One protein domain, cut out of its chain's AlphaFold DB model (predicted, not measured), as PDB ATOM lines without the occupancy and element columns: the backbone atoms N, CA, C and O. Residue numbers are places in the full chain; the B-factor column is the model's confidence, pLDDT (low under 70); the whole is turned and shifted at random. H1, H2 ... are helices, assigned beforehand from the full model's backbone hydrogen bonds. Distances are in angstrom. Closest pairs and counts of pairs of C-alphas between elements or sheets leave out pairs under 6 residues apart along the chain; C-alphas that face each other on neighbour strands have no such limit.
ATOM      1  N   GLU A   2      84.285  54.811  55.326       82.94
ATOM      2  CA  GLU A   2      82.827  54.611  55.380       82.94
ATOM      3  C   GLU A   2      82.391  53.477  54.453       82.94
ATOM      4  O   GLU A   2      81.869  52.476  54.938       82.94
ATOM      5  N   GLU A   3      82.825  53.544  53.193       87.94
ATOM      6  CA  GLU A   3      82.680  52.492  52.173       87.94
ATOM      7  C   GLU A   3      83.484  51.209  52.461       87.94
ATOM      8  O   GLU A   3      83.586  50.320  51.624       87.94
ATOM      9  N   ARG A   4      84.135  51.106  53.631       85.00
ATOM     10  CA  ARG A   4      84.958  49.954  54.062       85.00
ATOM     11  C   ARG A   4      86.104  49.549  53.116       85.00
ATOM     12  O   ARG A   4      86.747  48.536  53.348       85.00
ATOM     13  N   ILE A   5      86.434  50.390  52.136       90.75
ATOM     14  CA  ILE A   5      87.576  50.221  51.215       90.75
ATOM     15  C   ILE A   5      88.931  50.312  51.950       90.75
ATOM     16  O   ILE A   5      89.931  49.755  51.511       90.75
ATOM     17  N   PHE A   6      88.972  51.011  53.087       88.50
ATOM     18  CA  PHE A   6      90.179  51.201  53.892       88.50
ATOM     19  C   PHE A   6      89.871  50.960  55.366       88.50
ATOM     20  O   PHE A   6      88.818  51.401  55.845       88.50
ATOM     21  N   ASP A   7      90.795  50.297  56.068       91.19
ATOM     22  CA  ASP A   7      90.666  49.994  57.493       91.19
ATOM     23  C   ASP A   7      90.410  51.267  58.310       91.19
ATOM     24  O   ASP A   7      91.086  52.288  58.149       91.19
ATOM     25  N   ARG A   8      89.409  51.206  59.194       86.56
ATOM     26  CA  ARG A   8      88.967  52.375  59.959       86.56
ATOM     27  C   ARG A   8      90.028  52.833  60.951       86.56
ATOM     28  O   ARG A   8      90.184  54.037  61.128       86.56
ATOM     29  N   TYR A   9      90.768  51.914  61.573       85.44
ATOM     30  CA  TYR A   9      91.793  52.285  62.546       85.44
ATOM     31  C   TYR A   9      92.981  52.972  61.862       85.44
ATOM     32  O   TYR A   9      93.339  54.095  62.218       85.44
ATOM     33  N   LYS A  10      93.530  52.362  60.804       88.38
ATOM     34  CA  LYS A  10      94.592  52.967  59.985       88.38
ATOM     35  C   LYS A  10      94.156  54.297  59.369       88.38
ATOM     36  O   LYS A  10      94.927  55.252  59.374       88.38
ATOM     37  N   GLY A  11      92.924  54.384  58.868       90.50
ATOM     38  CA  GLY A  11      92.402  55.614  58.271       90.50
ATOM     39  C   GLY A  11      92.293  56.754  59.285       90.50
ATOM     40  O   GLY A  11      92.758  57.859  59.007       90.50
ATOM     41  N   LYS A  12      91.794  56.479  60.500       90.06
ATOM     42  CA  LYS A  12      91.784  57.465  61.593       90.06
ATOM     43  C   LYS A  12      93.191  57.943  61.954       90.06
ATOM     44  O   LYS A  12      93.361  59.129  62.206       90.06
ATOM     45  N   LYS A  13      94.209  57.075  61.923       89.50
ATOM     46  CA  LYS A  13      95.605  57.468  62.195       89.50
ATOM     47  C   LYS A  13      96.184  58.416  61.148       89.50
ATOM     48  O   LYS A  13      96.886  59.354  61.517       89.50
ATOM     49  N   ILE A  14      95.866  58.212  59.870       91.56
ATOM     50  CA  ILE A  14      96.278  59.121  58.789       91.56
ATOM     51  C   ILE A  14      95.571  60.474  58.932       91.56
ATOM     52  O   ILE A  14      96.210  61.519  58.833       91.56
ATOM     53  N   LEU A  15      94.266  60.461  59.216       91.69
ATOM     54  CA  LEU A  15      93.503  61.687  59.452       91.69
ATOM     55  C   LEU A  15      94.011  62.459  60.669       91.69
ATOM     56  O   LEU A  15      94.152  63.673  60.593       91.69
ATOM     57  N   GLU A  16      94.326  61.767  61.765       90.62
ATOM     58  CA  GLU A  16      94.927  62.353  62.965       90.62
ATOM     59  C   GLU A  16      96.209  63.132  62.620       90.62
ATOM     60  O   GLU A  16      96.364  64.276  63.043       90.62
ATOM     61  N   VAL A  17      97.088  62.562  61.785       90.69
ATOM     62  CA  VAL A  17      98.322  63.224  61.316       90.69
ATOM     63  C   VAL A  17      98.011  64.444  60.460       90.69
ATOM     64  O   VAL A  17      98.603  65.503  60.666       90.69
ATOM     65  N   GLN A  18      97.089  64.325  59.503       92.12
ATOM     66  CA  GLN A  18      96.711  65.448  58.644       92.12
ATOM     67  C   GLN A  18      96.128  66.596  59.474       92.12
ATOM     68  O   GLN A  18      96.623  67.719  59.410       92.12
ATOM     69  N   VAL A  19      95.170  66.309  60.351       88.06
ATOM     70  CA  VAL A  19      94.604  67.293  61.281       88.06
ATOM     71  C   VAL A  19      95.704  67.961  62.110       88.06
ATOM     72  O   VAL A  19      95.762  69.188  62.161       88.06
ATOM     73  N   ALA A  20      96.618  67.177  62.688       85.38
ATOM     74  CA  ALA A  20      97.713  67.691  63.511       85.38
ATOM     75  C   ALA A  20      98.736  68.547  62.736       85.38
ATOM     76  O   ALA A  20      99.421  69.365  63.339       85.38
ATOM     77  N   THR A  21      98.831  68.386  61.414       84.00
ATOM     78  CA  THR A  21      99.789  69.095  60.543       84.00
ATOM     79  C   THR A  21      99.165  70.251  59.753       84.00
ATOM     80  O   THR A  21      99.789  70.766  58.829       84.00
ATOM     81  N   GLY A  22      97.938  70.667  60.095       80.81
ATOM     82  CA  GLY A  22      97.317  71.878  59.541       80.81
ATOM     83  C   GLY A  22      96.087  71.671  58.652       80.81
ATOM     84  O   GLY A  22      95.716  72.593  57.934       80.81
ATOM     85  N   GLY A  23      95.447  70.495  58.661       87.81
ATOM     86  CA  GLY A  23      94.182  70.263  57.940       87.81
ATOM     87  C   GLY A  23      94.182  69.037  57.029       87.81
ATOM     88  O   GLY A  23      95.194  68.354  56.909       87.81
ATOM     89  N   LEU A  24      93.054  68.731  56.394       92.56
ATOM     90  CA  LEU A  24      92.929  67.564  55.518       92.56
ATOM     91  C   LEU A  24      93.425  67.875  54.114       92.56
ATOM     92  O   LEU A  24      93.232  68.976  53.616       92.56
ATOM     93  N   VAL A  25      94.035  66.901  53.451       93.44
ATOM     94  CA  VAL A  25      94.364  67.033  52.028       93.44
ATOM     95  C   VAL A  25      93.107  66.741  51.219       93.44
ATOM     96  O   VAL A  25      92.578  65.632  51.288       93.44
ATOM     97  N   ASN A  26      92.634  67.718  50.446       92.38
ATOM     98  CA  ASN A  26      91.582  67.482  49.469       92.38
ATOM     99  C   ASN A  26      92.188  66.675  48.303       92.38
ATOM    100  O   ASN A  26      93.103  67.161  47.637       92.38
ATOM    101  N   PRO A  27      91.722  65.441  48.046       90.44
ATOM    102  CA  PRO A  27      92.350  64.553  47.072       90.44
ATOM    103  C   PRO A  27      92.168  65.016  45.620       90.44
ATOM    104  O   PRO A  27      92.925  64.583  44.758       90.44
ATOM    105  N   VAL A  28      91.183  65.877  45.344       90.94
ATOM    106  CA  VAL A  28      90.905  66.385  43.993       90.94
ATOM    107  C   VAL A  28      91.785  67.586  43.675       90.94
ATOM    108  O   VAL A  28      92.361  67.665  42.595       90.94
ATOM    109  N   THR A  29      91.903  68.525  44.614       90.44
ATOM    110  CA  THR A  29      92.674  69.760  44.401       90.44
ATOM    111  C   THR A  29      94.133  69.631  44.833       90.44
ATOM    112  O   THR A  29      94.957  70.460  44.458       90.44
ATOM    113  N   GLY A  30      94.462  68.626  45.650       89.44
ATOM    114  CA  GLY A  30      95.767  68.470  46.297       89.44
ATOM    115  C   GLY A  30      96.042  69.509  47.391       89.44
ATOM    116  O   GLY A  30      97.101  69.477  48.018       89.44
ATOM    117  N   VAL A  31      95.107  70.432  47.637       90.88
ATOM    118  CA  VAL A  31      95.263  71.528  48.595       90.88
ATOM    119  C   VAL A  31      94.898  71.055  49.996       90.88
ATOM    120  O   VAL A  31      93.993  70.242  50.194       90.88
ATOM    121  N   ARG A  32      95.607  71.586  50.994       90.31
ATOM    122  CA  ARG A  32      95.286  71.359  52.398       90.31
ATOM    123  C   ARG A  32      94.160  72.292  52.837       90.31
ATOM    124  O   ARG A  32      94.281  73.510  52.750       90.31
ATOM    125  N   VAL A  33      93.081  71.698  53.320       90.75
ATOM    126  CA  VAL A  33      91.846  72.362  53.719       90.75
ATOM    127  C   VAL A  33      91.743  72.353  55.247       90.75
ATOM    128  O   VAL A  33      91.928  71.301  55.873       90.75
ATOM    129  N   PRO A  34      91.452  73.499  55.884       90.06
ATOM    130  CA  PRO A  34      91.186  73.559  57.314       90.06
ATOM    131  C   PRO A  34      90.108  72.572  57.751       90.06
ATOM    132  O   PRO A  34      89.136  72.351  57.039       90.06
ATOM    133  N   VAL A  35      90.236  72.020  58.957       88.12
ATOM    134  CA  VAL A  35      89.343  70.952  59.440       88.12
ATOM    135  C   VAL A  35      87.864  71.331  59.408       88.12
ATOM    136  O   VAL A  35      87.048  70.490  59.060       88.12
ATOM    137  N   HIS A  36      87.507  72.570  59.761       84.12
ATOM    138  CA  HIS A  36      86.105  72.992  59.741       84.12
ATOM    139  C   HIS A  36      85.550  73.035  58.311       84.12
ATOM    140  O   HIS A  36      84.505  72.454  58.059       84.12
ATOM    141  N   ILE A  37      86.312  73.592  57.362       87.56
ATOM    142  CA  ILE A  37      85.940  73.618  55.941       87.56
ATOM    143  C   ILE A  37      85.874  72.195  55.383       87.56
ATOM    144  O   ILE A  37      84.951  71.860  54.659       87.56
ATOM    145  N   ALA A  38      86.801  71.317  55.769       89.12
ATOM    146  CA  ALA A  38      86.786  69.920  55.349       89.12
ATOM    147  C   ALA A  38      85.540  69.162  55.846       89.12
ATOM    148  O   ALA A  38      85.107  68.214  55.193       89.12
ATOM    149  N   VAL A  39      84.960  69.563  56.983       91.12
ATOM    150  CA  VAL A  39      83.668  69.032  57.446       91.12
ATOM    151  C   VAL A  39      82.522  69.588  56.607       91.12
ATOM    152  O   VAL A  39      81.665  68.817  56.181       91.12
ATOM    153  N   ASP A  40      82.532  70.890  56.327       91.50
ATOM    154  CA  ASP A  40      81.497  71.556  55.528       91.50
ATOM    155  C   ASP A  40      81.478  71.059  54.067       91.50
ATOM    156  O   ASP A  40      80.414  70.854  53.489       91.50
ATOM    157  N   GLU A  41      82.651  70.785  53.491       90.50
ATOM    158  CA  GLU A  41      82.835  70.197  52.155       90.50
ATOM    159  C   GLU A  41      82.588  68.677  52.119       90.50
ATOM    160  O   GLU A  41      82.666  68.060  51.057       90.50
ATOM    161  N   GLY A  42      82.320  68.042  53.265       89.62
ATOM    162  CA  GLY A  42      82.069  66.600  53.354       89.62
ATOM    163  C   GLY A  42      83.307  65.713  53.162       89.62
ATOM    164  O   GLY A  42      83.173  64.497  53.043       89.62
ATOM    165  N   LEU A  43      84.520  66.281  53.171       89.62
ATOM    166  CA  LEU A  43      85.783  65.527  53.136       89.62
ATOM    167  C   LEU A  43      86.014  64.723  54.426       89.62
ATOM    168  O   LEU A  43      86.725  63.715  54.424       89.62
ATOM    169  N   LEU A  44      85.432  65.179  55.539       89.81
ATOM    170  CA  LEU A  44      85.487  64.529  56.841       89.81
ATOM    171  C   LEU A  44      84.131  64.614  57.536       89.81
ATOM    172  O   LEU A  44      83.610  65.700  57.757       89.81
ATOM    173  N   ASN A  45      83.590  63.485  57.986       89.31
ATOM    174  CA  ASN A  45      82.381  63.530  58.798       89.31
ATOM    175  C   ASN A  45      82.680  64.040  60.235       89.31
ATOM    176  O   ASN A  45      83.760  63.835  60.807       89.31
ATOM    177  N   LYS A  46      81.697  64.710  60.845       88.25
ATOM    178  CA  LYS A  46      81.838  65.332  62.174       88.25
ATOM    179  C   LYS A  46      82.072  64.312  63.297       88.25
ATOM    180  O   LYS A  46      82.820  64.585  64.234       88.25
ATOM    181  N   GLU A  47      81.466  63.134  63.191       87.50
ATOM    182  CA  GLU A  47      81.589  62.047  64.174       87.50
ATOM    183  C   GLU A  47      83.015  61.479  64.224       87.50
ATOM    184  O   GLU A  47      83.587  61.277  65.297       87.50
ATOM    185  N   THR A  48      83.636  61.281  63.061       88.00
ATOM    186  CA  THR A  48      85.018  60.815  62.933       88.00
ATOM    187  C   THR A  48      85.942  61.837  63.554       88.00
ATOM    188  O   THR A  48      86.756  61.435  64.381       88.00
ATOM    189  N   LEU A  49      85.769  63.128  63.240       87.94
ATOM    190  CA  LEU A  49      86.550  64.214  63.835       87.94
ATOM    191  C   LEU A  49      86.497  64.190  65.370       87.94
ATOM    192  O   LEU A  49      87.541  64.247  66.017       87.94
ATOM    193  N   GLN A  50      85.304  64.051  65.955       87.00
ATOM    194  CA  GLN A  50      85.138  63.963  67.412       87.00
ATOM    195  C   GLN A  50      85.800  62.708  68.003       87.00
ATOM    196  O   GLN A  50      86.359  62.758  69.095       87.00
ATOM    197  N   SER A  51      85.792  61.600  67.261       88.88
ATOM    198  CA  SER A  51      86.394  60.332  67.686       88.88
ATOM    199  C   SER A  51      87.916  60.244  67.485       88.88
ATOM    200  O   SER A  51      88.525  59.268  67.921       88.88
ATOM    201  N   LEU A  52      88.557  61.213  66.814       86.50
ATOM    202  CA  LEU A  52      89.992  61.133  66.490       86.50
ATOM    203  C   LEU A  52      90.888  61.125  67.735       86.50
ATOM    204  O   LEU A  52      91.967  60.546  67.684       86.50
ATOM    205  N   TYR A  53      90.451  61.721  68.841       84.12
ATOM    206  CA  TYR A  53      91.228  61.787  70.086       84.12
ATOM    207  C   TYR A  53      90.554  61.063  71.256       84.12
ATOM    208  O   TYR A  53      90.959  61.232  72.408       84.12
ATOM    209  N   ASP A  54      89.540  60.247  70.970       85.31
ATOM    210  CA  ASP A  54      88.890  59.397  71.960       85.31
ATOM    211  C   ASP A  54      89.739  58.131  72.210       85.31
ATOM    212  O   ASP A  54      89.908  57.318  71.295       85.31
ATOM    213  N   PRO A  55      90.260  57.919  73.436       83.19
ATOM    214  CA  PRO A  55      91.117  56.778  73.754       83.19
ATOM    215  C   PRO A  55      90.454  55.414  73.536       83.19
ATOM    216  O   PRO A  55      91.165  54.427  73.349       83.19
ATOM    217  N   VAL A  56      89.119  55.344  73.583       84.25
ATOM    218  CA  VAL A  56      88.373  54.092  73.416       84.25
ATOM    219  C   VAL A  56      88.240  53.742  71.935       84.25
ATOM    220  O   VAL A  56      88.527  52.615  71.538       84.25
ATOM    221  N   SER A  57      87.834  54.703  71.100       83.50
ATOM    222  CA  SER A  57      87.575  54.464  69.674       83.50
ATOM    223  C   SER A  57      88.773  54.705  68.746       83.50
ATOM    224  O   SER A  57      88.765  54.224  67.607       83.50
ATOM    225  N   ASN A  58      89.794  55.437  69.195       85.75
ATOM    226  CA  ASN A  58      91.058  55.640  68.489       85.75
ATOM    227  C   ASN A  58      92.242  55.699  69.477       85.75
ATOM    228  O   ASN A  58      92.856  56.755  69.639       85.75
ATOM    229  N   PRO A  59      92.621  54.579  70.122       86.94
ATOM    230  CA  PRO A  59      93.742  54.565  71.057       86.94
ATOM    231  C   PRO A  59      95.035  55.071  70.412       86.94
ATOM    232  O   PRO A  59      95.279  54.866  69.215       86.94
ATOM    233  N   LYS A  60      95.886  55.706  71.223       90.31
ATOM    234  CA  LYS A  60      97.212  56.214  70.838       90.31
ATOM    235  C   LYS A  60      98.000  55.156  70.055       90.31
ATOM    236  O   LYS A  60      98.174  54.037  70.533       90.31
ATOM    237  N   GLY A  61      98.411  55.502  68.835       85.25
ATOM    238  CA  GLY A  61      98.985  54.548  67.874       85.25
ATOM    239  C   GLY A  61     100.456  54.773  67.544       85.25
ATOM    240  O   GLY A  61     101.082  53.885  66.975       85.25
ATOM    241  N   TYR A  62     101.003  55.935  67.897       89.88
ATOM    242  CA  TYR A  62     102.412  56.255  67.702       89.88
ATOM    243  C   TYR A  62     103.177  55.999  68.998       89.88
ATOM    244  O   TYR A  62     102.572  55.968  70.067       89.88
ATOM    245  N   HIS A  63     104.492  55.820  68.921       87.75
ATOM    246  CA  HIS A  63     105.353  55.735  70.100       87.75
ATOM    247  C   HIS A  63     106.183  57.009  70.167       87.75
ATOM    248  O   HIS A  63     106.750  57.416  69.155       87.75
ATOM    249  N   ASN A  64     106.219  57.648  71.332       82.88
ATOM    250  CA  ASN A  64     107.113  58.765  71.581       82.88
ATOM    251  C   ASN A  64     108.565  58.237  71.515       82.88
ATOM    252  O   ASN A  64     108.887  57.343  72.297       82.88
ATOM    253  N   PRO A  65     109.420  58.741  70.605       81.50
ATOM    254  CA  PRO A  65     110.783  58.230  70.442       81.50
ATOM    255  C   PRO A  65     111.689  58.373  71.675       81.50
ATOM    256  O   PRO A  65     112.635  57.605  71.799       81.50
ATOM    257  N   ASP A  66     111.402  59.318  72.573       75.19
ATOM    258  CA  ASP A  66     112.169  59.552  73.802       75.19
ATOM    259  C   ASP A  66     111.726  58.609  74.935       75.19
ATOM    260  O   ASP A  66     112.520  57.881  75.523       75.19
ATOM    261  N   THR A  67     110.416  58.544  75.204       80.81
ATOM    262  CA  THR A  67     109.883  57.768  76.346       80.81
ATOM    263  C   THR A  67     109.449  56.344  76.002       80.81
ATOM    264  O   THR A  67     109.139  55.557  76.894       80.81
ATOM    265  N   GLY A  68     109.309  56.016  74.717       82.62
ATOM    266  CA  GLY A  68     108.711  54.767  74.237       82.62
ATOM    267  C   GLY A  68     107.202  54.637  74.495       82.62
ATOM    268  O   GLY A  68     106.572  53.696  74.009       82.62
ATOM    269  N   HIS A  69     106.581  55.564  75.232       86.62
ATOM    270  CA  HIS A  69     105.157  55.509  75.548       86.62
ATOM    271  C   HIS A  69     104.282  55.812  74.330       86.62
ATOM    272  O   HIS A  69     104.632  56.615  73.462       86.62
ATOM    273  N   LYS A  70     103.092  55.200  74.288       90.19
ATOM    274  CA  LYS A  70     102.120  55.471  73.226       90.19
ATOM    275  C   LYS A  70     101.644  56.923  73.281       90.19
ATOM    276  O   LYS A  70     101.260  57.413  74.342       90.19
ATOM    277  N   ALA A  71     101.612  57.567  72.121       88.94
ATOM    278  CA  ALA A  71     101.283  58.970  71.920       88.94
ATOM    279  C   ALA A  71     100.344  59.171  70.713       88.94
ATOM    280  O   ALA A  71     100.283  58.343  69.794       88.94
ATOM    281  N   TYR A  72      99.602  60.276  70.721       90.00
ATOM    282  CA  TYR A  72      99.009  60.843  69.508       90.00
ATOM    283  C   TYR A  72     100.084  61.583  68.702       90.00
ATOM    284  O   TYR A  72     101.054  62.088  69.269       90.00
ATOM    285  N   TYR A  73      99.913  61.706  67.388       87.62
ATOM    286  CA  TYR A  73     100.891  62.412  66.554       87.62
ATOM    287  C   TYR A  73     101.036  63.883  66.964       87.62
ATOM    288  O   TYR A  73     102.135  64.427  66.997       87.62
ATOM    289  N   SER A  74      99.932  64.513  67.372       83.50
ATOM    290  CA  SER A  74      99.940  65.874  67.917       83.50
ATOM    291  C   SER A  74     100.708  65.999  69.239       83.50
ATOM    292  O   SER A  74     101.196  67.080  69.551       83.50
ATOM    293  N   GLU A  75     100.838  64.925  70.024       82.56
ATOM    294  CA  GLU A  75     101.677  64.899  71.229       82.56
ATOM    295  C   GLU A  75     103.161  64.784  70.864       82.56
ATOM    296  O   GLU A  75     103.987  65.443  71.487       82.56
ATOM    297  N   ILE A  76     103.495  64.014  69.821       83.81
ATOM    298  CA  ILE A  76     104.864  63.916  69.290       83.81
ATOM    299  C   ILE A  76     105.306  65.259  68.702       83.81
ATOM    300  O   ILE A  76     106.387  65.734  69.030       83.81
ATOM    301  N   LEU A  77     104.453  65.916  67.908       82.12
ATOM    302  CA  LEU A  77     104.751  67.237  67.341       82.12
ATOM    303  C   LEU A  77     105.036  68.296  68.412       82.12
ATOM    304  O   LEU A  77     105.870  69.166  68.190       82.12
ATOM    305  N   LYS A  78     104.383  68.221  69.579       76.25
ATOM    306  CA  LYS A  78     104.645  69.142  70.702       76.25
ATOM    307  C   LYS A  78     106.021  68.954  71.331       76.25
ATOM    308  O   LYS A  78     106.490  69.867  72.001       76.25
ATOM    309  N   ALA A  79     106.631  67.786  71.156       75.50
ATOM    310  CA  ALA A  79     107.991  67.524  71.599       75.50
ATOM    311  C   ALA A  79     109.035  67.903  70.534       75.50
ATOM    312  O   ALA A  79     110.214  67.960  70.856       75.50
ATOM    313  N   CYS A  80     108.631  68.173  69.286       78.50
ATOM    314  CA  CYS A  80     109.560  68.552  68.228       78.50
ATOM    315  C   CYS A  80     110.087  69.985  68.385       78.50
ATOM    316  O   CYS A  80     109.363  70.907  68.760       78.50
TER     317      CYS A  80
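AT A GLANCE: This is residues 2 to 80 of the 467 residues of an uncharacterized protein of Amphilophus citrinellus (UniProt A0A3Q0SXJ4). The longest helix, H1, stands in the middle, with short helices H2 and H3 on one side and short H4 with looped residues 62 to 71 on the other. The 79 printed residues hold four named helices, H1 to H4 in order, and no named strand: all helix, with under half of the residues in them. It is compact, radius of gyration of the C-alphas 13.1 A, spanning 38 by 26 by 19 A.

IN THESE COORDINATES: H1, residues 8 to 20, runs 18.0 A from C-alpha 8 at (88.967, 52.375, 59.959). H2 is residues 35 to 40, 8.8 A; H3 residues 46 to 51, 8.7 A; H4 residues 73 to 79, 10.1 A, ending at C-alpha 79 (107.991, 67.524, 71.599).

HOW THE PARTS SIT: H1 touches H4 with residues 16 to 20 alone, at a steep tilt of 39 degrees, the same way; the closest C-alphas, of Ala 20 and Ser 74, are 5.3 A apart. H1 and H3 are close but not clearly touching, about perpendicular at 83 degrees; the closest C-alphas, of Lys 12 and Thr 48, are 7.7 A apart. H2 and H4 are apart. Every O i to N i+4 pair is within hydrogen-bond range in H1, H2 and H3; in H4, 2 of 3.

THE WHOLE: The C-alphas farthest apart, of Val 28 and Thr 67, are 38.5 A apart. The links H1 to H2 and H3 to H4 are long. The printed part has no cut, and no printed residue is under 70 in pLDDT.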